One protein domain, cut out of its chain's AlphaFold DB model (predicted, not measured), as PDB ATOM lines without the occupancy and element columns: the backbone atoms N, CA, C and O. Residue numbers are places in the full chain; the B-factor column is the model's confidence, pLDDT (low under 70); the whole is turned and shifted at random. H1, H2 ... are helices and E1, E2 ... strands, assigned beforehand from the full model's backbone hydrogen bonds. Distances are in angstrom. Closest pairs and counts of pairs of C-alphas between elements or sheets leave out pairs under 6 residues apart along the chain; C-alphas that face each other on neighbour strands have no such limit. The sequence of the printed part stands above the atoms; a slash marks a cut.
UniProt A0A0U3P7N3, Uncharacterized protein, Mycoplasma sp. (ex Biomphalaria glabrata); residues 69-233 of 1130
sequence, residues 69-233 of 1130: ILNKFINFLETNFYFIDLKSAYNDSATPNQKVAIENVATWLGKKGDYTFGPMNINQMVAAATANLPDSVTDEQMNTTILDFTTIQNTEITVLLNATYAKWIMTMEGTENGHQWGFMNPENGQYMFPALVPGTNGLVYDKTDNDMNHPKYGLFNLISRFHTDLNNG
ATOM      1  N   ILE A  69      10.152  -4.353 -25.887       81.12
ATOM      2  CA  ILE A  69      10.258  -5.300 -24.771       81.12
ATOM      3  C   ILE A  69      10.866  -4.651 -23.520       81.12
ATOM      4  O   ILE A  69      10.326  -4.829 -22.429       81.12
ATOM      5  N   LEU A  70      11.920  -3.839 -23.663       80.81
ATOM      6  CA  LEU A  70      12.510  -3.106 -22.538       80.81
ATOM      7  C   LEU A  70      11.517  -2.098 -21.944       80.81
ATOM      8  O   LEU A  70      11.346  -2.055 -20.729       80.81
ATOM      9  N   ASN A  71      10.800  -1.344 -22.787       80.75
ATOM     10  CA  ASN A  71       9.762  -0.421 -22.311       80.75
ATOM     11  C   ASN A  71       8.622  -1.164 -21.591       80.75
ATOM     12  O   ASN A  71       8.088  -0.660 -20.607       80.75
ATOM     13  N   LYS A  72       8.270  -2.373 -22.043       83.06
ATOM     14  CA  LYS A  72       7.271  -3.226 -21.382       83.06
ATOM     15  C   LYS A  72       7.711  -3.653 -19.985       83.06
ATOM     16  O   LYS A  72       6.915  -3.589 -19.052       83.06
ATOM     17  N   PHE A  73       8.971  -4.063 -19.841       86.69
ATOM     18  CA  PHE A  73       9.515  -4.462 -18.548       86.69
ATOM     19  C   PHE A  73       9.644  -3.272 -17.595       86.69
ATOM     20  O   PHE A  73       9.233  -3.379 -16.448       86.69
ATOM     21  N   ILE A  74      10.113  -2.117 -18.081       82.62
ATOM     22  CA  ILE A  74      10.153  -0.872 -17.295       82.62
ATOM     23  C   ILE A  74       8.751  -0.495 -16.803       82.62
ATOM     24  O   ILE A  74       8.573  -0.238 -15.618       82.62
ATOM     25  N   ASN A  75       7.742  -0.555 -17.676       83.50
ATOM     26  CA  ASN A  75       6.366  -0.270 -17.281       83.50
ATOM     27  C   ASN A  75       5.864  -1.246 -16.202       83.50
ATOM     28  O   ASN A  75       5.185  -0.830 -15.269       83.50
ATOM     29  N   PHE A  76       6.218  -2.533 -16.279       87.81
ATOM     30  CA  PHE A  76       5.936  -3.489 -15.203       87.81
ATOM     31  C   PHE A  76       6.616  -3.089 -13.881       87.81
ATOM     32  O   PHE A  76       5.950  -3.081 -12.845       87.81
ATOM     33  N   LEU A  77       7.895  -2.703 -13.919       84.56
ATOM     34  CA  LEU A  77       8.656  -2.282 -12.737       84.56
ATOM     35  C   LEU A  77       8.087  -1.019 -12.073       84.56
ATOM     36  O   LEU A  77       8.146  -0.889 -10.856       84.56
ATOM     37  N   GLU A  78       7.525  -0.104 -12.862       78.38
ATOM     38  CA  GLU A  78       6.916   1.141 -12.380       78.38
ATOM     39  C   GLU A  78       5.503   0.955 -11.815       78.38
ATOM     40  O   GLU A  78       5.064   1.758 -10.997       78.38
ATOM     41  N   THR A  79       4.771  -0.075 -12.255       75.06
ATOM     42  CA  THR A  79       3.326  -0.182 -11.979       75.06
ATOM     43  C   THR A  79       2.932  -1.372 -11.115       75.06
ATOM     44  O   THR A  79       2.016  -1.254 -10.306       75.06
ATOM     45  N   ASN A  80       3.600  -2.517 -11.262       80.06
ATOM     46  CA  ASN A  80       3.143  -3.791 -10.693       80.06
ATOM     47  C   ASN A  80       4.230  -4.555  -9.926       80.06
ATOM     48  O   ASN A  80       3.972  -5.639  -9.403       80.06
ATOM     49  N   PHE A  81       5.437  -4.005  -9.836       85.50
ATOM     50  CA  PHE A  81       6.511  -4.570  -9.034       85.50
ATOM     51  C   PHE A  81       6.504  -3.975  -7.617       85.50
ATOM     52  O   PHE A  81       6.465  -2.757  -7.444       85.50
ATOM     53  N   TYR A  82       6.579  -4.836  -6.603       87.06
ATOM     54  CA  TYR A  82       6.621  -4.454  -5.192       87.06
ATOM     55  C   TYR A  82       7.842  -5.084  -4.513       87.06
ATOM     56  O   TYR A  82       8.166  -6.249  -4.738       87.06
ATOM     57  N   PHE A  83       8.512  -4.335  -3.631       83.44
ATOM     58  CA  PHE A  83       9.635  -4.863  -2.850       83.44
ATOM     59  C   PHE A  83       9.115  -5.748  -1.714       83.44
ATOM     60  O   PHE A  83       8.811  -5.265  -0.617       83.44
ATOM     61  N   ILE A  84       9.011  -7.044  -1.997       82.19
ATOM     62  CA  ILE A  84       8.665  -8.093  -1.041       82.19
ATOM     63  C   ILE A  84       9.718  -9.203  -1.054       82.19
ATOM     64  O   ILE A  84      10.302  -9.530  -2.087       82.19
ATOM     65  N   ASP A  85       9.962  -9.778   0.121       81.44
ATOM     66  CA  ASP A  85      10.907 -10.871   0.286       81.44
ATOM     67  C   ASP A  85      10.309 -12.187  -0.223       81.44
ATOM     68  O   ASP A  85       9.462 -12.789   0.432       81.44
ATOM     69  N   LEU A  86      10.757 -12.639  -1.395       84.12
ATOM     70  CA  LEU A  86      10.291 -13.879  -2.016       84.12
ATOM     71  C   LEU A  86      11.232 -15.054  -1.749       84.12
ATOM     72  O   LEU A  86      11.066 -16.112  -2.350       84.12
ATOM     73  N   LYS A  87      12.227 -14.924  -0.861       85.69
ATOM     74  CA  LYS A  87      13.229 -15.979  -0.658       85.69
ATOM     75  C   LYS A  87      12.627 -17.269  -0.102       85.69
ATOM     76  O   LYS A  87      12.981 -18.345  -0.579       85.69
ATOM     77  N   SER A  88      11.724 -17.170   0.878       83.06
ATOM     78  CA  SER A  88      11.018 -18.356   1.391       83.06
ATOM     79  C   SER A  88      10.081 -18.912   0.326       83.06
ATOM     80  O   SER A  88      10.121 -20.100   0.039       83.06
ATOM     81  N   ALA A  89       9.331 -18.044  -0.356       81.44
ATOM     82  CA  ALA A  89       8.409 -18.456  -1.405       81.44
ATOM     83  C   ALA A  89       9.112 -19.191  -2.559       81.44
ATOM     84  O   ALA A  89       8.677 -20.253  -2.992       81.44
ATOM     85  N   TYR A  90      10.264 -18.690  -3.010       87.38
ATOM     86  CA  TYR A  90      11.095 -19.333  -4.025       87.38
ATOM     87  C   TYR A  90      11.538 -20.744  -3.605       87.38
ATOM     88  O   TYR A  90      11.607 -21.641  -4.447       87.38
ATOM     89  N   ASN A  91      11.825 -20.974  -2.323       84.19
ATOM     90  CA  ASN A  91      12.219 -22.294  -1.828       84.19
ATOM     91  C   ASN A  91      11.010 -23.220  -1.641       84.19
ATOM     92  O   ASN A  91      11.060 -24.368  -2.088       84.19
ATOM     93  N   ASP A  92       9.926 -22.694  -1.067       79.88
ATOM     94  CA  ASP A  92       8.897 -23.493  -0.401       79.88
ATOM     95  C   ASP A  92       7.545 -23.526  -1.144       79.88
ATOM     96  O   ASP A  92       6.830 -24.521  -1.032       79.88
ATOM     97  N   SER A  93       7.182 -22.486  -1.913       79.75
ATOM     98  CA  SER A  93       5.820 -22.317  -2.473       79.75
ATOM     99  C   SER A  93       5.741 -22.005  -3.980       79.75
ATOM    100  O   SER A  93       4.698 -22.237  -4.591       79.75
ATOM    101  N   ALA A  94       6.819 -21.537  -4.623       84.31
ATOM    102  CA  ALA A  94       6.817 -21.133  -6.032       84.31
ATOM    103  C   ALA A  94       6.859 -22.332  -7.000       84.31
ATOM    104  O   ALA A  94       7.696 -23.234  -6.883       84.31
ATOM    105  N   THR A  95       5.996 -22.312  -8.021       88.25
ATOM    106  CA  THR A  95       6.013 -23.299  -9.117       88.25
ATOM    107  C   THR A  95       7.273 -23.156  -9.985       88.25
ATOM    108  O   THR A  95       7.883 -22.087  -9.999       88.25
ATOM    109  N   PRO A  96       7.680 -24.183 -10.760       86.88
ATOM    110  CA  PRO A  96       8.880 -24.103 -11.599       86.88
ATOM    111  C   PRO A  96       8.914 -22.881 -12.532       86.88
ATOM    112  O   PRO A  96       9.945 -22.218 -12.622       86.88
ATOM    113  N   ASN A  97       7.785 -22.526 -13.156       85.19
ATOM    114  CA  ASN A  97       7.694 -21.347 -14.025       85.19
ATOM    115  C   ASN A  97       7.828 -20.036 -13.233       85.19
ATOM    116  O   ASN A  97       8.536 -19.130 -13.665       85.19
ATOM    117  N   GLN A  98       7.244 -19.955 -12.032       89.62
ATOM    118  CA  GLN A  98       7.399 -18.800 -11.141       89.62
ATOM    119  C   GLN A  98       8.831 -18.658 -10.613       89.62
ATOM    120  O   GLN A  98       9.325 -17.541 -10.508       89.62
ATOM    121  N   LYS A  99       9.531 -19.766 -10.328       90.00
ATOM    122  CA  LYS A  99      10.958 -19.737  -9.959       90.00
ATOM    123  C   LYS A  99      11.808 -19.184 -11.096       90.00
ATOM    124  O   LYS A  99      12.608 -18.283 -10.865       90.00
ATOM    125  N   VAL A 100      11.568 -19.651 -12.324       87.44
ATOM    126  CA  VAL A 100      12.221 -19.112 -13.526       87.44
ATOM    127  C   VAL A 100      11.891 -17.630 -13.707       87.44
ATOM    128  O   VAL A 100      12.778 -16.840 -14.017       87.44
ATOM    129  N   ALA A 101      10.647 -17.215 -13.463       88.62
ATOM    130  CA  ALA A 101      10.261 -15.813 -13.549       88.62
ATOM    131  C   ALA A 101      10.959 -14.943 -12.488       88.62
ATOM    132  O   ALA A 101      11.466 -13.873 -12.821       88.62
ATOM    133  N   ILE A 102      11.059 -15.417 -11.240       88.94
ATOM    134  CA  ILE A 102      11.816 -14.768 -10.158       88.94
ATOM    135  C   ILE A 102      13.294 -14.646 -10.523       88.94
ATOM    136  O   ILE A 102      13.876 -13.572 -10.381       88.94
ATOM    137  N   GLU A 103      13.900 -15.718 -11.026       89.81
ATOM    138  CA  GLU A 103      15.290 -15.728 -11.480       89.81
ATOM    139  C   GLU A 103      15.532 -14.752 -12.625       89.81
ATOM    140  O   GLU A 103      16.531 -14.030 -12.608       89.81
ATOM    141  N   ASN A 104      14.621 -14.708 -13.597       89.38
ATOM    142  CA  ASN A 104      14.696 -13.807 -14.736       89.38
ATOM    143  C   ASN A 104      14.553 -12.353 -14.287       89.38
ATOM    144  O   ASN A 104      15.450 -11.567 -14.566       89.38
ATOM    145  N   VAL A 105      13.511 -11.999 -13.525       89.12
ATOM    146  CA  VAL A 105      13.314 -10.629 -13.015       89.12
ATOM    147  C   VAL A 105      14.478 -10.199 -12.119       89.12
ATOM    148  O   VAL A 105      14.999  -9.099 -12.288       89.12
ATOM    149  N   ALA A 106      14.965 -11.069 -11.228       85.81
ATOM    150  CA  ALA A 106      16.142 -10.785 -10.408       85.81
ATOM    151  C   ALA A 106      17.396 -10.586 -11.269       85.81
ATOM    152  O   ALA A 106      18.147  -9.640 -11.054       85.81
ATOM    153  N   THR A 107      17.622 -11.432 -12.275       86.44
ATOM    154  CA  THR A 107      18.764 -11.295 -13.191       86.44
ATOM    155  C   THR A 107      18.670 -10.010 -14.013       86.44
ATOM    156  O   THR A 107      19.658  -9.286 -14.110       86.44
ATOM    157  N   TRP A 108      17.491  -9.679 -14.544       89.44
ATOM    158  CA  TRP A 108      17.246  -8.465 -15.330       89.44
ATOM    159  C   TRP A 108      17.338  -7.193 -14.483       89.44
ATOM    160  O   TRP A 108      17.703  -6.144 -14.995       89.44
ATOM    161  N   LEU A 109      17.101  -7.280 -13.175       86.88
ATOM    162  CA  LEU A 109      17.376  -6.196 -12.226       86.88
ATOM    163  C   LEU A 109      18.815  -6.210 -11.676       86.88
ATOM    164  O   LEU A 109      19.138  -5.427 -10.785       86.88
ATOM    165  N   GLY A 110      19.700  -7.078 -12.181       78.00
ATOM    166  CA  GLY A 110      21.094  -7.174 -11.729       78.00
ATOM    167  C   GLY A 110      21.267  -7.782 -10.329       78.00
ATOM    168  O   GLY A 110      22.344  -7.700  -9.745       78.00
ATOM    169  N   LYS A 111      20.220  -8.415  -9.794       80.25
ATOM    170  CA  LYS A 111      20.136  -9.062  -8.476       80.25
ATOM    171  C   LYS A 111      20.161 -10.587  -8.555       80.25
ATOM    172  O   LYS A 111      19.530 -11.272  -7.754       80.25
ATOM    173  N   LYS A 112      20.869 -11.156  -9.533       79.50
ATOM    174  CA  LYS A 112      20.919 -12.612  -9.728       79.50
ATOM    175  C   LYS A 112      21.306 -13.331  -8.421       79.50
ATOM    176  O   LYS A 112      22.410 -13.147  -7.919       79.50
ATOM    177  N   GLY A 113      20.399 -14.161  -7.899       73.38
ATOM    178  CA  GLY A 113      20.566 -14.917  -6.649       73.38
ATOM    179  C   GLY A 113      20.055 -14.225  -5.374       73.38
ATOM    180  O   GLY A 113      20.017 -14.869  -4.327       73.38
ATOM    181  N   ASP A 114      19.625 -12.962  -5.442       79.56
ATOM    182  CA  ASP A 114      18.932 -12.261  -4.354       79.56
ATOM    183  C   ASP A 114      17.426 -12.168  -4.642       79.56
ATOM    184  O   ASP A 114      16.948 -11.257  -5.317       79.56
ATOM    185  N   TYR A 115      16.673 -13.119  -4.090       85.81
ATOM    186  CA  TYR A 115      15.212 -13.176  -4.211       85.81
ATOM    187  C   TYR A 115      14.481 -12.428  -3.091       85.81
ATOM    188  O   TYR A 115      13.259 -12.490  -3.011       85.81
ATOM    189  N   THR A 116      15.204 -11.715  -2.220       76.75
ATOM    190  CA  THR A 116      14.571 -10.869  -1.195       76.75
ATOM    191  C   THR A 116      14.081  -9.534  -1.758       76.75
ATOM    192  O   THR A 116      13.432  -8.776  -1.039       76.75
ATOM    193  N   PHE A 117      14.449  -9.227  -3.013       76.44
ATOM    194  CA  PHE A 117      14.147  -7.988  -3.732       76.44
ATOM    195  C   PHE A 117      14.241  -6.753  -2.828       76.44
ATOM    196  O   PHE A 117      13.274  -6.026  -2.626       76.44
ATOM    197  N   GLY A 118      15.425  -6.510  -2.251       71.50
ATOM    198  CA  GLY A 118      15.636  -5.318  -1.423       71.50
ATOM    199  C   GLY A 118      15.291  -4.008  -2.167       71.50
ATOM    200  O   GLY A 118      15.461  -3.962  -3.392       71.50
ATOM    201  N   PRO A 119      14.860  -2.943  -1.469       77.06
ATOM    202  CA  PRO A 119      14.382  -1.724  -2.120       77.06
ATOM    203  C   PRO A 119      15.424  -1.066  -3.046       77.06
ATOM    204  O   PRO A 119      16.587  -0.908  -2.681       77.06
ATOM    205  N   MET A 120      15.001  -0.683  -4.253       77.75
ATOM    206  CA  MET A 120      15.754   0.077  -5.264       77.75
ATOM    207  C   MET A 120      14.904   1.261  -5.725       77.75
ATOM    208  O   MET A 120      13.689   1.147  -5.825       77.75
ATOM    209  N   ASN A 121      15.506   2.412  -6.021       82.62
ATOM    210  CA  ASN A 121      14.716   3.500  -6.603       82.62
ATOM    211  C   ASN A 121      14.450   3.249  -8.098       82.62
ATOM    212  O   ASN A 121      15.121   2.429  -8.733       82.62
ATOM    213  N   ILE A 122      13.486   3.975  -8.668       80.44
ATOM    214  CA  ILE A 122      13.026   3.735 -10.040       80.44
ATOM    215  C   ILE A 122      14.150   3.866 -11.081       80.44
ATOM    216  O   ILE A 122      14.313   2.998 -11.937       80.44
ATOM    217  N   ASN A 123      15.024   4.868 -10.936       79.62
ATOM    218  CA  ASN A 123      16.148   5.090 -11.850       79.62
ATOM    219  C   ASN A 123      17.163   3.938 -11.810       79.62
ATOM    220  O   ASN A 123      17.704   3.553 -12.847       79.62
ATOM    221  N   GLN A 124      17.417   3.368 -10.628       83.31
ATOM    222  CA  GLN A 124      18.292   2.204 -10.471       83.31
ATOM    223  C   GLN A 124      17.692   0.954 -11.119       83.31
ATOM    224  O   GLN A 124      18.428   0.188 -11.736       83.31
ATOM    225  N   MET A 125      16.375   0.752 -11.006       83.50
ATOM    226  CA  MET A 125      15.694  -0.386 -11.634       83.50
ATOM    227  C   MET A 125      15.706  -0.286 -13.158       83.50
ATOM    228  O   MET A 125      16.050  -1.257 -13.826       83.50
ATOM    229  N   VAL A 126      15.415   0.897 -13.709       82.69
ATOM    230  CA  VAL A 126      15.457   1.141 -15.159       82.69
ATOM    231  C   VAL A 126      16.869   0.946 -15.703       82.69
ATOM    232  O   VAL A 126      17.050   0.216 -16.674       82.69
ATOM    233  N   ALA A 127      17.885   1.521 -15.051       79.50
ATOM    234  CA  ALA A 127      19.276   1.350 -15.465       79.50
ATOM    235  C   ALA A 127      19.720  -0.122 -15.416       79.50
ATOM    236  O   ALA A 127      20.404  -0.591 -16.327       79.50
ATOM    237  N   ALA A 128      19.309  -0.864 -14.383       83.00
ATOM    238  CA  ALA A 128      19.596  -2.289 -14.278       83.00
ATOM    239  C   ALA A 128      18.890  -3.097 -15.377       83.00
ATOM    240  O   ALA A 128      19.535  -3.936 -16.004       83.00
ATOM    241  N   ALA A 129      17.619  -2.801 -15.662       83.88
ATOM    242  CA  ALA A 129      16.865  -3.426 -16.743       83.88
ATOM    243  C   ALA A 129      17.507  -3.166 -18.113       83.88
ATOM    244  O   ALA A 129      17.692  -4.103 -18.881       83.88
ATOM    245  N   THR A 130      17.917  -1.928 -18.408       82.25
ATOM    246  CA  THR A 130      18.613  -1.597 -19.665       82.25
ATOM    247  C   THR A 130      19.943  -2.336 -19.803       82.25
ATOM    248  O   THR A 130      20.314  -2.724 -20.905       82.25
ATOM    249  N   ALA A 131      20.667  -2.538 -18.699       81.00
ATOM    250  CA  ALA A 131      21.965  -3.204 -18.724       81.00
ATOM    251  C   ALA A 131      21.869  -4.736 -18.814       81.00
ATOM    252  O   ALA A 131      22.745  -5.362 -19.406       81.00
ATOM    253  N   ASN A 132      20.846  -5.341 -18.200       83.81
ATOM    254  CA  ASN A 132      20.811  -6.787 -17.964       83.81
ATOM    255  C   ASN A 132      19.680  -7.527 -18.689       83.81
ATOM    256  O   ASN A 132      19.699  -8.760 -18.692       83.81
ATOM    257  N   LEU A 133      18.698  -6.836 -19.280       84.31
ATOM    258  CA  LEU A 133      17.652  -7.481 -20.071       84.31
ATOM    259  C   LEU A 133      18.218  -7.889 -21.446       84.31
ATOM    260  O   LEU A 133      18.580  -7.011 -22.227       84.31
ATOM    261  N   PRO A 134      18.306  -9.192 -21.780       78.88
ATOM    262  CA  PRO A 134      18.889  -9.620 -23.049       78.88
ATOM    263  C   PRO A 134      18.000  -9.244 -24.239       78.88
ATOM    264  O   PRO A 134      16.798  -9.509 -24.218       78.88
ATOM    265  N   ASP A 135      18.598  -8.761 -25.332       75.25
ATOM    266  CA  ASP A 135      17.877  -8.453 -26.583       75.25
ATOM    267  C   ASP A 135      17.165  -9.677 -27.200       75.25
ATOM    268  O   ASP A 135      16.301  -9.530 -28.063       75.25
ATOM    269  N   SER A 136      17.520 -10.898 -26.776       77.12
ATOM    270  CA  SER A 136      16.926 -12.157 -27.245       77.12
ATOM    271  C   SER A 136      15.591 -12.517 -26.587       77.12
ATOM    272  O   SER A 136      14.971 -13.496 -27.002       77.12
ATOM    273  N   VAL A 137      15.171 -11.806 -25.534       83.50
ATOM    274  CA  VAL A 137      13.887 -12.081 -24.873       83.50
ATOM    275  C   VAL A 137      12.765 -11.787 -25.863       83.50
ATOM    276  O   VAL A 137      12.710 -10.703 -26.433       83.50
ATOM    277  N   THR A 138      11.878 -12.754 -26.094       83.69
ATOM    278  CA  THR A 138      10.713 -12.562 -26.968       83.69
ATOM    279  C   THR A 138       9.568 -11.901 -26.206       83.69
ATOM    280  O   THR A 138       9.503 -11.955 -24.978       83.69
ATOM    281  N   ASP A 139       8.629 -11.290 -26.930       81.06
ATOM    282  CA  ASP A 139       7.485 -10.618 -26.305       81.06
ATOM    283  C   ASP A 139       6.596 -11.616 -25.533       81.06
ATOM    284  O   ASP A 139       6.069 -11.293 -24.471       81.06
ATOM    285  N   GLU A 140       6.505 -12.863 -26.014       83.62
ATOM    286  CA  GLU A 140       5.835 -13.966 -25.314       83.62
ATOM    287  C   GLU A 140       6.560 -14.321 -24.010       83.62
ATOM    288  O   GLU A 140       5.940 -14.320 -22.950       83.62
ATOM    289  N   GLN A 141       7.884 -14.511 -24.052       83.19
ATOM    290  CA  GLN A 141       8.677 -14.828 -22.862       83.19
ATOM    291  C   GLN A 141       8.642 -13.697 -21.819       83.19
ATOM    292  O   GLN A 141       8.596 -13.972 -20.617       83.19
ATOM    293  N   MET A 142       8.622 -12.434 -22.259       89.12
ATOM    294  CA  MET A 142       8.459 -11.267 -21.388       89.12
ATOM    295  C   MET A 142       7.085 -11.261 -20.708       89.12
ATOM    296  O   MET A 142       7.008 -11.119 -19.489       89.12
ATOM    297  N   ASN A 143       6.003 -11.464 -21.467       84.69
ATOM    298  CA  ASN A 143       4.648 -11.482 -20.912       84.69
ATOM    299  C   ASN A 143       4.464 -12.634 -19.911       84.69
ATOM    300  O   ASN A 143       3.915 -12.412 -18.834       84.69
ATOM    301  N   THR A 144       4.951 -13.840 -20.230       86.81
ATOM    302  CA  THR A 144       4.879 -14.991 -19.317       86.81
ATOM    303  C   THR A 144       5.680 -14.732 -18.044       86.81
ATOM    304  O   THR A 144       5.174 -14.955 -16.951       86.81
ATOM    305  N   THR A 145       6.890 -14.172 -18.164       87.06
ATOM    306  CA  THR A 145       7.728 -13.843 -16.999       87.06
ATOM    307  C   THR A 145       7.067 -12.796 -16.098       87.06
ATOM    308  O   THR A 145       7.022 -12.982 -14.886       87.06
ATOM    309  N   ILE A 146       6.510 -11.721 -16.666       89.81
ATOM    310  CA  ILE A 146       5.782 -10.693 -15.902       89.81
ATOM    311  C   ILE A 146       4.563 -11.298 -15.197       89.81
ATOM    312  O   ILE A 146       4.339 -11.028 -14.015       89.81
ATOM    313  N   LEU A 147       3.782 -12.121 -15.900       87.25
ATOM    314  CA  LEU A 147       2.571 -12.733 -15.358       87.25
ATOM    315  C   LEU A 147       2.891 -13.669 -14.186       87.25
ATOM    316  O   LEU A 147       2.306 -13.534 -13.107       87.25
ATOM    317  N   ASP A 148       3.839 -14.585 -14.379       86.12
ATOM    318  CA  ASP A 148       4.218 -15.564 -13.362       86.12
ATOM    319  C   ASP A 148       4.850 -14.875 -12.143       86.12
ATOM    320  O   ASP A 148       4.517 -15.216 -11.005       86.12
ATOM    321  N   PHE A 149       5.683 -13.849 -12.359       91.25
ATOM    322  CA  PHE A 149       6.280 -13.068 -11.274       91.25
ATOM    323  C   PHE A 149       5.235 -12.282 -10.468       91.25
ATOM    324  O   PHE A 149       5.225 -12.339  -9.240       91.25
ATOM    325  N   THR A 150       4.317 -11.585 -11.143       87.12
ATOM    326  CA  THR A 150       3.252 -10.812 -10.475       87.12
ATOM    327  C   THR A 150       2.355 -11.728  -9.641       87.12
ATOM    328  O   THR A 150       1.973 -11.390  -8.522       87.12
ATOM    329  N   THR A 151       2.066 -12.930 -10.150       83.75
ATOM    330  CA  THR A 151       1.214 -13.911  -9.466       83.75
ATOM    331  C   THR A 151       1.818 -14.372  -8.137       83.75
ATOM    332  O   THR A 151       1.132 -14.365  -7.111       83.75
ATOM    333  N   ILE A 152       3.102 -14.754  -8.123       86.12
ATOM    334  CA  ILE A 152       3.758 -15.209  -6.886       86.12
ATOM    335  C   ILE A 152       3.983 -14.049  -5.905       86.12
ATOM    336  O   ILE A 152       3.755 -14.209  -4.709       86.12
ATOM    337  N   GLN A 153       4.319 -12.858  -6.410       87.88
ATOM    338  CA  GLN A 153       4.473 -11.650  -5.600       87.88
ATOM    339  C   GLN A 153       3.177 -11.283  -4.861       87.88
ATOM    340  O   GLN A 153       3.203 -11.038  -3.656       87.88
ATOM    341  N   ASN A 154       2.035 -11.289  -5.553       86.31
ATOM    342  CA  ASN A 154       0.748 -10.948  -4.944       86.31
ATOM    343  C   ASN A 154       0.311 -11.980  -3.897       86.31
ATOM    344  O   ASN A 154      -0.224 -11.600  -2.858       86.31
ATOM    345  N   THR A 155       0.590 -13.266  -4.133       82.12
ATOM    346  CA  THR A 155       0.286 -14.340  -3.173       82.12
ATOM    347  C   THR A 155       0.996 -14.103  -1.838       82.12
ATOM    348  O   THR A 155       0.367 -14.155  -0.780       82.12
ATOM    349  N   GLU A 156       2.287 -13.775  -1.878       83.69
ATOM    350  CA  GLU A 156       3.072 -13.526  -0.664       83.69
ATOM    351  C   GLU A 156       2.688 -12.216   0.038       83.69
ATOM    352  O   GLU A 156       2.680 -12.153   1.269       83.69
ATOM    353  N   ILE A 157       2.276 -11.184  -0.709       82.25
ATOM    354  CA  ILE A 157       1.729  -9.955  -0.112       82.25
ATOM    355  C   ILE A 157       0.458 -10.266   0.699       82.25
ATOM    356  O   ILE A 157       0.331  -9.810   1.838       82.25
ATOM    357  N   THR A 158      -0.458 -11.083   0.167       79.94
ATOM    358  CA  THR A 158      -1.682 -11.493   0.877       79.94
ATOM    359  C   THR A 158      -1.370 -12.279   2.157       79.94
ATOM    360  O   THR A 158      -1.996 -12.043   3.194       79.94
ATOM    361  N   VAL A 159      -0.387 -13.187   2.123       78.06
ATOM    362  CA  VAL A 159       0.064 -13.937   3.311       78.06
ATOM    363  C   VAL A 159       0.603 -12.985   4.384       78.06
ATOM    364  O   VAL A 159       0.222 -13.092   5.554       78.06
ATOM    365  N   LEU A 160       1.435 -12.017   3.986       74.38
ATOM    366  CA  LEU A 160       2.034 -11.042   4.895       74.38
ATOM    367  C   LEU A 160       0.982 -10.133   5.558       74.38
ATOM    368  O   LEU A 160       1.057  -9.900   6.766       74.38
ATOM    369  N   LEU A 161      -0.027  -9.672   4.809       73.31
ATOM    370  CA  LEU A 161      -1.145  -8.875   5.339       73.31
ATOM    371  C   LEU A 161      -1.966  -9.655   6.377       73.31
ATOM    372  O   LEU A 161      -2.204  -9.164   7.481       73.31
ATOM    373  N   ASN A 162      -2.333 -10.904   6.074       71.31
ATOM    374  CA  ASN A 162      -3.137 -11.733   6.977       71.31
ATOM    375  C   ASN A 162      -2.417 -12.038   8.302       71.31
ATOM    376  O   ASN A 162      -3.028 -11.968   9.370       71.31
ATOM    377  N   ALA A 163      -1.116 -12.348   8.254       65.75
ATOM    378  CA  ALA A 163      -0.306 -12.586   9.453       65.75
ATOM    379  C   ALA A 163      -0.160 -11.327  10.326       65.75
ATOM    380  O   ALA A 163      -0.011 -11.408  11.548       65.75
ATOM    381  N   THR A 164      -0.218 -10.162   9.689       63.41
ATOM    382  CA  THR A 164      -0.077  -8.858  10.326       63.41
ATOM    383  C   THR A 164      -1.360  -8.435  11.054       63.41
ATOM    384  O   THR A 164      -1.289  -8.021  12.211       63.41
ATOM    385  N   TYR A 165      -2.542  -8.653  10.460       62.66
ATOM    386  CA  TYR A 165      -3.845  -8.351  11.083       62.66
ATOM    387  C   TYR A 165      -4.077  -9.039  12.439       62.66
ATOM    388  O   TYR A 165      -4.844  -8.541  13.261       62.66
ATOM    389  N   ALA A 166      -3.423 -10.175  12.698       57.00
ATOM    390  CA  ALA A 166      -3.545 -10.908  13.958       57.00
ATOM    391  C   ALA A 166      -2.786 -10.269  15.141       57.00
ATOM    392  O   ALA A 166      -3.038 -10.640  16.285       57.00
ATOM    393  N   LYS A 167      -1.857  -9.337  14.885       51.66
ATOM    394  CA  LYS A 167      -0.968  -8.740  15.904       51.66
ATOM    395  C   LYS A 167      -1.340  -7.303  16.298       51.66
ATOM    396  O   LYS A 167      -0.630  -6.693  17.089       51.66
ATOM    397  N   TRP A 168      -2.415  -6.743  15.748       55.66
ATOM    398  CA  TRP A 168      -2.767  -5.326  15.889       55.66
ATOM    399  C   TRP A 168      -3.888  -5.085  16.929       55.66
ATOM    400  O   TRP A 168      -4.875  -5.817  16.950       55.66
ATOM    401  N   ILE A 169      -3.750  -4.057  17.789       48.53
ATOM    402  CA  ILE A 169      -4.687  -3.707  18.891       48.53
ATOM    403  C   ILE A 169      -5.508  -2.449  18.546       48.53
ATOM    404  O   ILE A 169      -4.932  -1.445  18.135       48.53
ATOM    405  N   MET A 170      -6.837  -2.478  18.729       46.06
ATOM    406  CA  MET A 170      -7.729  -1.335  18.450       46.06
ATOM    407  C   MET A 170      -7.460  -0.141  19.382       46.06
ATOM    408  O   MET A 170      -7.465  -0.299  20.600       46.06
ATOM    409  N   THR A 171      -7.326   1.061  18.816       46.22
ATOM    410  CA  THR A 171      -7.249   2.334  19.556       46.22
ATOM    411  C   THR A 171      -8.336   3.305  19.086       46.22
ATOM    412  O   THR A 171      -8.802   3.214  17.948       46.22
ATOM    413  N   MET A 172      -8.727   4.241  19.952       35.91
ATOM    414  CA  MET A 172      -9.747   5.258  19.686       35.91
ATOM    415  C   MET A 172      -9.152   6.642  19.960       35.91
ATOM    416  O   MET A 172      -8.678   6.887  21.066       35.91
ATOM    417  N   GLU A 173      -9.186   7.541  18.976       39.66
ATOM    418  CA  GLU A 173      -8.810   8.947  19.167       39.66
ATOM    419  C   GLU A 173     -10.014   9.856  18.887       39.66
ATOM    420  O   GLU A 173     -10.892   9.533  18.080       39.66
ATOM    421  N   GLY A 174     -10.093  10.980  19.600       38.53
ATOM    422  CA  GLY A 174     -11.089  12.023  19.368       38.53
ATOM    423  C   GLY A 174     -10.681  12.942  18.222       38.53
ATOM    424  O   GLY A 174      -9.573  13.465  18.202       38.53
ATOM    425  N   THR A 175     -11.603  13.178  17.295       40.84
ATOM    426  CA  THR A 175     -11.497  14.230  16.276       40.84
ATOM    427  C   THR A 175     -12.588  15.280  16.498       40.84
ATOM    428  O   THR A 175     -13.555  15.031  17.220       40.84
ATOM    429  N   GLU A 176     -12.481  16.440  15.843       40.38
ATOM    430  CA  GLU A 176     -13.470  17.531  15.942       40.38
ATOM    431  C   GLU A 176     -14.904  17.118  15.547       40.38
ATOM    432  O   GLU A 176     -15.861  17.772  15.949       40.38
ATOM    433  N   ASN A 177     -15.071  16.010  14.811       36.94
ATOM    434  CA  ASN A 177     -16.373  15.469  14.406       36.94
ATOM    435  C   ASN A 177     -16.756  14.160  15.134       36.94
ATOM    436  O   ASN A 177     -17.697  13.483  14.717       36.94
ATOM    437  N   GLY A 178     -16.037  13.786  16.199       44.75
ATOM    438  CA  GLY A 178     -16.273  12.577  17.001       44.75
ATOM    439  C   GLY A 178     -15.075  11.621  17.054       44.75
ATOM    440  O   GLY A 178     -14.011  11.896  16.500       44.75
ATOM    441  N   HIS A 179     -15.234  10.489  17.741       37.56
ATOM    442  CA  HIS A 179     -14.184   9.474  17.876       37.56
ATOM    443  C   HIS A 179     -14.092   8.583  16.627       37.56
ATOM    444  O   HIS A 179     -15.115   8.089  16.148       37.56
ATOM    445  N   GLN A 180     -12.881   8.348  16.112       41.16
ATOM    446  CA  GLN A 180     -12.646   7.432  14.989       41.16
ATOM    447  C   GLN A 180     -11.690   6.302  15.401       41.16
ATOM    448  O   GLN A 180     -10.713   6.520  16.116       41.16
ATOM    449  N   TRP A 181     -11.984   5.080  14.945       42.50
ATOM    450  CA  TRP A 181     -11.160   3.888  15.166       42.50
ATOM    451  C   TRP A 181     -10.142   3.726  14.025       42.50
ATOM    452  O   TRP A 181     -10.528   3.717  12.853       42.50
ATOM    453  N   GLY A 182      -8.856   3.580  14.354       48.41
ATOM    454  CA  GLY A 182      -7.776   3.353  13.385       48.41
ATOM    455  C   GLY A 182      -6.420   3.116  14.057       48.41
ATOM    456  O   GLY A 182      -6.245   3.472  15.219       48.41
ATOM    457  N   PHE A 183      -5.469   2.503  13.339       53.00
ATOM    458  CA  PHE A 183      -4.103   2.281  13.831       53.00
ATOM    459  C   PHE A 183      -3.197   3.455  13.440       53.00
ATOM    460  O   PHE A 183      -3.125   3.819  12.263       53.00
ATOM    461  N   MET A 184      -2.490   4.020  14.419       47.75
ATOM    462  CA  MET A 184      -1.524   5.105  14.238       47.75
ATOM    463  C   MET A 184      -0.125   4.618  14.625       47.75
ATOM    464  O   MET A 184       0.053   4.025  15.686       47.75
ATOM    465  N   ASN A 185       0.881   4.910  13.794       46.44
ATOM    466  CA  ASN A 185       2.259   5.000  14.273       46.44
ATOM    467  C   ASN A 185       2.424   6.384  14.935       46.44
ATOM    468  O   ASN A 185       2.322   7.388  14.217       46.44
ATOM    469  N   PRO A 186       2.652   6.473  16.261       43.28
ATOM    470  CA  PRO A 186       2.665   7.747  16.982       43.28
ATOM    471  C   PRO A 186       3.721   8.734  16.470       43.28
ATOM    472  O   PRO A 186       3.538   9.942  16.577       43.28
ATOM    473  N   GLU A 187       4.812   8.240  15.877       42.81
ATOM    474  CA  GLU A 187       5.902   9.086  15.386       42.81
ATOM    475  C   GLU A 187       5.642   9.654  13.983       42.81
ATOM    476  O   GLU A 187       6.359  10.553  13.537       42.81
ATOM    477  N   ASN A 188       4.643   9.145  13.247       47.38
ATOM    478  CA  ASN A 188       4.438   9.546  11.857       47.38
ATOM    479  C   ASN A 188       2.992   9.323  11.369       47.38
ATOM    480  O   ASN A 188       2.692   8.372  10.644       47.38
ATOM    481  N   GLY A 189       2.090  10.245  11.728       49.50
ATOM    482  CA  GLY A 189       0.636  10.147  11.491       49.50
ATOM    483  C   GLY A 189       0.167  10.045  10.026       49.50
ATOM    484  O   GLY A 189      -1.011   9.823   9.772       49.50
ATOM    485  N   GLN A 190       1.068  10.168   9.049       49.06
ATOM    486  CA  GLN A 190       0.789   9.963   7.618       49.06
ATOM    487  C   GLN A 190       0.801   8.482   7.191       49.06
ATOM    488  O   GLN A 190       0.380   8.171   6.077       49.06
ATOM    489  N   TYR A 191       1.233   7.568   8.063       50.12
ATOM    490  CA  TYR A 191       1.198   6.121   7.833       50.12
ATOM    491  C   TYR A 191      -0.007   5.491   8.548       50.12
ATOM    492  O   TYR A 191       0.139   4.723   9.496       50.12
ATOM    493  N   MET A 192      -1.215   5.819   8.075       54.66
ATOM    494  CA  MET A 192      -2.481   5.265   8.572       54.66
ATOM    495  C   MET A 192      -3.048   4.240   7.580       54.66
ATOM    496  O   MET A 192      -3.082   4.505   6.378       54.66
ATOM    497  N   PHE A 193      -3.522   3.090   8.073       54.25
ATOM    498  CA  PHE A 193      -4.197   2.068   7.259       54.25
ATOM    499  C   PHE A 193      -5.698   1.993   7.606       54.25
ATOM    500  O   PHE A 193      -6.079   1.285   8.542       54.25
ATOM    501  N   PRO A 194      -6.573   2.745   6.912       52.59
ATOM    502  CA  PRO A 194      -8.008   2.733   7.185       52.59
ATOM    503  C   PRO A 194      -8.730   1.630   6.395       52.59
ATOM    504  O   PRO A 194      -8.847   1.720   5.175       52.59
ATOM    505  N   ALA A 195      -9.294   0.635   7.085       52.66
ATOM    506  CA  ALA A 195     -10.214  -0.343   6.491       52.66
ATOM    507  C   ALA A 195     -11.382  -0.643   7.456       52.66
ATOM    508  O   ALA A 195     -11.196  -1.314   8.470       52.66
ATOM    509  N   LEU A 196     -12.585  -0.129   7.169       54.94
ATOM    510  CA  LEU A 196     -13.804  -0.352   7.968       54.94
ATOM    511  C   LEU A 196     -14.989  -0.723   7.064       54.94
ATOM    512  O   LEU A 196     -15.153  -0.133   5.995       54.94
ATOM    513  N   VAL A 197     -15.852  -1.629   7.539       47.72
ATOM    514  CA  VAL A 197     -17.194  -1.898   6.988       47.72
ATOM    515  C   VAL A 197     -18.263  -1.806   8.097       47.72
ATOM    516  O   VAL A 197     -17.960  -2.068   9.262       47.72
ATOM    517  N   PRO A 198     -19.517  -1.427   7.787       42.50
ATOM    518  CA  PRO A 198     -20.602  -1.415   8.775       42.50
ATOM    519  C   PRO A 198     -20.996  -2.838   9.212       42.50
ATOM    520  O   PRO A 198     -21.228  -3.697   8.361       42.50
ATOM    521  N   GLY A 199     -21.114  -3.083  10.523       45.03
ATOM    522  CA  GLY A 199     -21.657  -4.313  11.114       45.03
ATOM    523  C   GLY A 199     -22.720  -4.021  12.184       45.03
ATOM    524  O   GLY A 199     -22.874  -2.885  12.621       45.03
ATOM    525  N   THR A 200     -23.450  -5.050  12.636       38.47
ATOM    526  CA  THR A 200     -24.628  -4.928  13.528       38.47
ATOM    527  C   THR A 200     -24.360  -4.290  14.895       38.47
ATOM    528  O   THR A 200     -25.312  -3.886  15.552       38.47
ATOM    529  N   ASN A 201     -23.092  -4.148  15.294       32.44
ATOM    530  CA  ASN A 201     -22.676  -3.490  16.539       32.44
ATOM    531  C   ASN A 201     -21.722  -2.301  16.293       32.44
ATOM    532  O   ASN A 201     -20.942  -1.942  17.171       32.44
ATOM    533  N   GLY A 202     -21.757  -1.701  15.098       41.06
ATOM    534  CA  GLY A 202     -20.922  -0.557  14.727       41.06
ATOM    535  C   GLY A 202     -19.889  -0.871  13.645       41.06
ATOM    536  O   GLY A 202     -19.943  -1.899  12.968       41.06
ATOM    537  N   LEU A 203     -18.960   0.065  13.436       40.62
ATOM    538  CA  LEU A 203     -17.891  -0.076  12.448       40.62
ATOM    539  C   LEU A 203     -16.952  -1.212  12.874       40.62
ATOM    540  O   LEU A 203     -16.325  -1.134  13.928       40.62
ATOM    541  N   VAL A 204     -16.852  -2.256  12.052       47.62
ATOM    542  CA  VAL A 204     -15.935  -3.382  12.267       47.62
ATOM    543  C   VAL A 204     -14.838  -3.378  11.205       47.62
ATOM    544  O   VAL A 204     -15.028  -2.918  10.078       47.62
ATOM    545  N   TYR A 205     -13.662  -3.872  11.582       54.50
ATOM    546  CA  TYR A 205     -12.493  -3.919  10.708       54.50
ATOM    547  C   TYR A 205     -12.686  -4.895   9.537       54.50
ATOM    548  O   TYR A 205     -13.089  -6.044   9.748       54.50
ATOM    549  N   ASP A 206     -12.351  -4.468   8.314       57.50
ATOM    550  CA  ASP A 206     -12.438  -5.332   7.132       57.50
ATOM    551  C   ASP A 206     -11.182  -6.210   6.977       57.50
ATOM    552  O   ASP A 206     -10.245  -5.875   6.256       57.50
ATOM    553  N   LYS A 207     -11.185  -7.388   7.617       60.25
ATOM    554  CA  LYS A 207     -10.126  -8.411   7.467       60.25
ATOM    555  C   LYS A 207     -10.041  -9.014   6.055       60.25
ATOM    556  O   LYS A 207      -9.211  -9.888   5.827       60.25
ATOM    557  N   THR A 208     -10.908  -8.598   5.129       64.31
ATOM    558  CA  THR A 208     -10.967  -9.111   3.753       64.31
ATOM    559  C   THR A 208     -10.308  -8.182   2.725       64.31
ATOM    560  O   THR A 208     -10.307  -8.510   1.544       64.31
ATOM    561  N   ASP A 209      -9.735  -7.039   3.132       69.50
ATOM    562  CA  ASP A 209      -8.970  -6.146   2.240       69.50
ATOM    563  C   ASP A 209      -7.530  -6.660   2.037       69.50
ATOM    564  O   ASP A 209      -6.578  -6.174   2.651       69.50
ATOM    565  N   ASN A 210      -7.385  -7.735   1.256       71.06
ATOM    566  CA  ASN A 210      -6.110  -8.421   1.006       71.06
ATOM    567  C   ASN A 210      -5.899  -8.861  -0.465       71.06
ATOM    568  O   ASN A 210      -4.940  -9.586  -0.747       71.06
ATOM    569  N   ASP A 211      -6.763  -8.418  -1.392       77.38
ATOM    570  CA  ASP A 211      -6.660  -8.661  -2.841       77.38
ATOM    571  C   ASP A 211      -5.919  -7.504  -3.540       77.38
ATOM    572  O   ASP A 211      -6.438  -6.396  -3.660       77.38
ATOM    573  N   MET A 212      -4.709  -7.776  -4.035       78.25
ATOM    574  CA  MET A 212      -3.853  -6.794  -4.718       78.25
ATOM    575  C   MET A 212      -4.359  -6.364  -6.102       78.25
ATOM    576  O   MET A 212      -3.968  -5.302  -6.581       78.25
ATOM    577  N   ASN A 213      -5.204  -7.167  -6.756       73.06
ATOM    578  CA  ASN A 213      -5.725  -6.859  -8.092       73.06
ATOM    579  C   ASN A 213      -6.996  -5.996  -8.025       73.06
ATOM    580  O   ASN A 213      -7.263  -5.222  -8.943       73.06
ATOM    581  N   HIS A 214      -7.758  -6.111  -6.934       76.69
ATOM    582  CA  HIS A 214      -8.950  -5.306  -6.658       76.69
ATOM    583  C   HIS A 214      -8.908  -4.740  -5.227       76.69
ATOM    584  O   HIS A 214      -9.774  -5.067  -4.410       76.69
ATOM    585  N   PRO A 215      -7.908  -3.903  -4.897       71.56
ATOM    586  CA  PRO A 215      -7.711  -3.436  -3.533       71.56
ATOM    587  C   PRO A 215      -8.878  -2.549  -3.088       71.56
ATOM    588  O   PRO A 215      -9.322  -1.669  -3.835       71.56
ATOM    589  N   LYS A 216      -9.370  -2.750  -1.859       70.50
ATOM    590  CA  LYS A 216     -10.326  -1.818  -1.250       70.50
ATOM    591  C   LYS A 216      -9.559  -0.621  -0.685       70.50
ATOM    592  O   LYS A 216      -8.358  -0.464  -0.887       70.50
ATOM    593  N   TYR A 217     -10.269   0.293  -0.029       65.50
ATOM    594  CA  TYR A 217      -9.752   1.624   0.295       65.50
ATOM    595  C   TYR A 217      -8.445   1.619   1.115       65.50
ATOM    596  O   TYR A 217      -7.585   2.470   0.885       65.50
ATOM    597  N   GLY A 218      -8.274   0.669   2.040       66.31
ATOM    598  CA  GLY A 218      -7.082   0.578   2.885       66.31
ATOM    599  C   GLY A 218      -5.865   0.119   2.092       66.31
ATOM    600  O   GLY A 218      -4.857   0.830   2.027       66.31
ATOM    601  N   LEU A 219      -5.988  -1.025   1.416       73.00
ATOM    602  CA  LEU A 219      -4.924  -1.588   0.587       73.00
ATOM    603  C   LEU A 219      -4.594  -0.690  -0.616       73.00
ATOM    604  O   LEU A 219      -3.424  -0.527  -0.957       73.00
ATOM    605  N   PHE A 220      -5.592  -0.020  -1.202       75.62
ATOM    606  CA  PHE A 220      -5.414   0.924  -2.310       75.62
ATOM    607  C   PHE A 220      -4.539   2.120  -1.916       75.62
ATOM    608  O   PHE A 220      -3.661   2.534  -2.679       75.62
ATOM    609  N   ASN A 221      -4.745   2.666  -0.714       71.31
ATOM    610  CA  ASN A 221      -3.934   3.768  -0.204       71.31
ATOM    611  C   ASN A 221      -2.497   3.326   0.094       71.31
ATOM    612  O   ASN A 221      -1.563   4.076  -0.189       71.31
ATOM    613  N   LEU A 222      -2.310   2.107   0.606       74.19
ATOM    614  CA  LEU A 222      -0.984   1.545   0.860       74.19
ATOM    615  C   LEU A 222      -0.211   1.297  -0.450       74.19
ATOM    616  O   LEU A 222       0.943   1.711  -0.558       74.19
ATOM    617  N   ILE A 223      -0.868   0.754  -1.483       78.06
ATOM    618  CA  ILE A 223      -0.312   0.617  -2.844       78.06
ATOM    619  C   ILE A 223       0.051   1.985  -3.431       78.06
ATOM    620  O   ILE A 223       1.168   2.189  -3.911       78.06
ATOM    621  N   SER A 224      -0.873   2.947  -3.365       76.56
ATOM    622  CA  SER A 224      -0.652   4.299  -3.891       76.56
ATOM    623  C   SER A 224       0.515   4.992  -3.193       76.56
ATOM    624  O   SER A 224       1.307   5.688  -3.834       76.56
ATOM    625  N   ARG A 225       0.655   4.791  -1.878       73.50
ATOM    626  CA  ARG A 225       1.749   5.375  -1.107       73.50
ATOM    627  C   ARG A 225       3.083   4.721  -1.431       73.50
ATOM    628  O   ARG A 225       4.046   5.450  -1.634       73.50
ATOM    629  N   PHE A 226       3.128   3.396  -1.571       80.31
ATOM    630  CA  PHE A 226       4.329   2.688  -2.012       80.31
ATOM    631  C   PHE A 226       4.838   3.227  -3.356       80.31
ATOM    632  O   PHE A 226       6.007   3.587  -3.469       80.31
ATOM    633  N   HIS A 227       3.954   3.370  -4.348       79.31
ATOM    634  CA  HIS A 227       4.316   3.918  -5.662       79.31
ATOM    635  C   HIS A 227       4.728   5.391  -5.594       79.31
ATOM    636  O   HIS A 227       5.653   5.819  -6.283       79.31
ATOM    637  N   THR A 228       4.092   6.174  -4.721       77.75
ATOM    638  CA  THR A 228       4.495   7.565  -4.462       77.75
ATOM    639  C   THR A 228       5.903   7.634  -3.866       77.75
ATOM    640  O   THR A 228       6.731   8.418  -4.324       77.75
ATOM    641  N   ASP A 229       6.203   6.798  -2.875       71.88
ATOM    642  CA  ASP A 229       7.504   6.763  -2.206       71.88
ATOM    643  C   ASP A 229       8.603   6.220  -3.144       71.88
ATOM    644  O   ASP A 229       9.719   6.750  -3.163       71.88
ATOM    645  N   LEU A 230       8.270   5.254  -4.009       78.31
ATOM    646  CA  LEU A 230       9.141   4.739  -5.068       78.31
ATOM    647  C   LEU A 230       9.522   5.824  -6.090       78.31
ATOM    648  O   LEU A 230      10.709   6.003  -6.385       78.31
ATOM    649  N   ASN A 231       8.537   6.588  -6.569       74.88
ATOM    650  CA  ASN A 231       8.735   7.694  -7.512       74.88
ATOM    651  C   ASN A 231       9.481   8.881  -6.886       74.88
ATOM    652  O   ASN A 231      10.261   9.553  -7.558       74.88
ATOM    653  N   ASN A 232       9.311   9.098  -5.581       75.19
ATOM    654  CA  ASN A 232      10.035  10.118  -4.820       75.19
ATOM    655  C   ASN A 232      11.456   9.686  -4.408       75.19
ATOM    656  O   ASN A 232      12.137  10.416  -3.685       75.19
ATOM    657  N   GLY A 233      11.920   8.508  -4.843       71.31
ATOM    658  CA  GLY A 233      13.274   8.017  -4.582       71.31
ATOM    659  C   GLY A 233      13.513   7.511  -3.155       71.31
ATOM    660  O   GLY A 233      14.669   7.400  -2.747       71.31
TER     661      GLY A 233
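What this domain is: This is residues 69 to 233 of the 1130 residues of an uncharacterized protein of Mycoplasma sp. (ex Biomphalaria glabrata) (UniProt A0A0U3P7N3). One long helix, H5, is the spine of an elongated domain: its first half lies in a head of helices with H1, H3 and H4, and beyond its far end lie two small separate strand hairpins, E1 with E2 and E3 with E4. H2 lies near H3 and H5, and after the hairpins H6 folds back toward the head, its end near H1 and H4; residues 174 to 179 stick out. The printed part has 165 residues, with six named helices and four named strands in the order H1 H2 H3 H4 H5 E1 E2 E3 E4 H6; both two-stranded sheets are antiparallel and the class is mostly helix. It is only just loose, close to compact, with a radius of gyration of the C-alphas of 18.6 A, and spans 60 by 32 by 23 A.

How they stand to each other: E1, residues 172 to 175, and E2, residues 178 to 181, form an antiparallel hairpin, with N 175 and O 178 2.8 A apart, within hydrogen-bond range. E3, residues 196 to 199, and E4, residues 202 to 205, form another, with N 197 and O 204 at 3.0 A. E2 and E4 are only just apart, the closest C-alphas being 8.3 A from each other. H5, residues 139 to 165, is apart from E2, E3 and E4. With residues 144 to 152 alone it touches H3, residues 96 to 108, about perpendicular at 80 degrees, closest at the C-alphas of Ala 101 and Thr 145, 4.7 A. With residues 139 to 146 alone it touches H1, residues 69 to 79, at a shallow tilt of 14 degrees, the same way, closest at C-alphas 69 and 139, 6.2 A. H1 touches H4, residues 122 to 132, at a shallow tilt of 27 degrees, opposite ways, closest at C-alphas 74 and 126, 6.1 A. H2, residues 87 to 92, is close to but not clearly touching H3, closest at C-alphas 90 and 99, 5.9 A. H6, residues 217 to 231, is apart from H5 and close to but not clearly touching H4, closest at C-alphas 122 and 231, 6.4 A. In all six helices every O i to N i+4 pair is within hydrogen-bond range.

Where its parts are: H1 begins at C-alpha 69, (10.258, -5.300, -24.771), and is 15.4 A long; H2 is 8.7 A, H3 18.1 A and H4 15.3 A. H5 runs 39.1 A to C-alpha 165 at (-3.845, -8.351, 11.083). The four strands have 4 residues each. H6, 21.0 A, ends at C-alpha 231, (8.735, 7.694, -7.512).

The domain as a whole: The C-alphas farthest apart, of Ser 136 and Gly 178, are 60.6 A apart. The printed part has no cut. The links H3 to H4, E2 to E3 and E4 to H6 are long. Mean pLDDT of the printed part is 71.9; residues 163 to 209 and 217 to 218 are under 70.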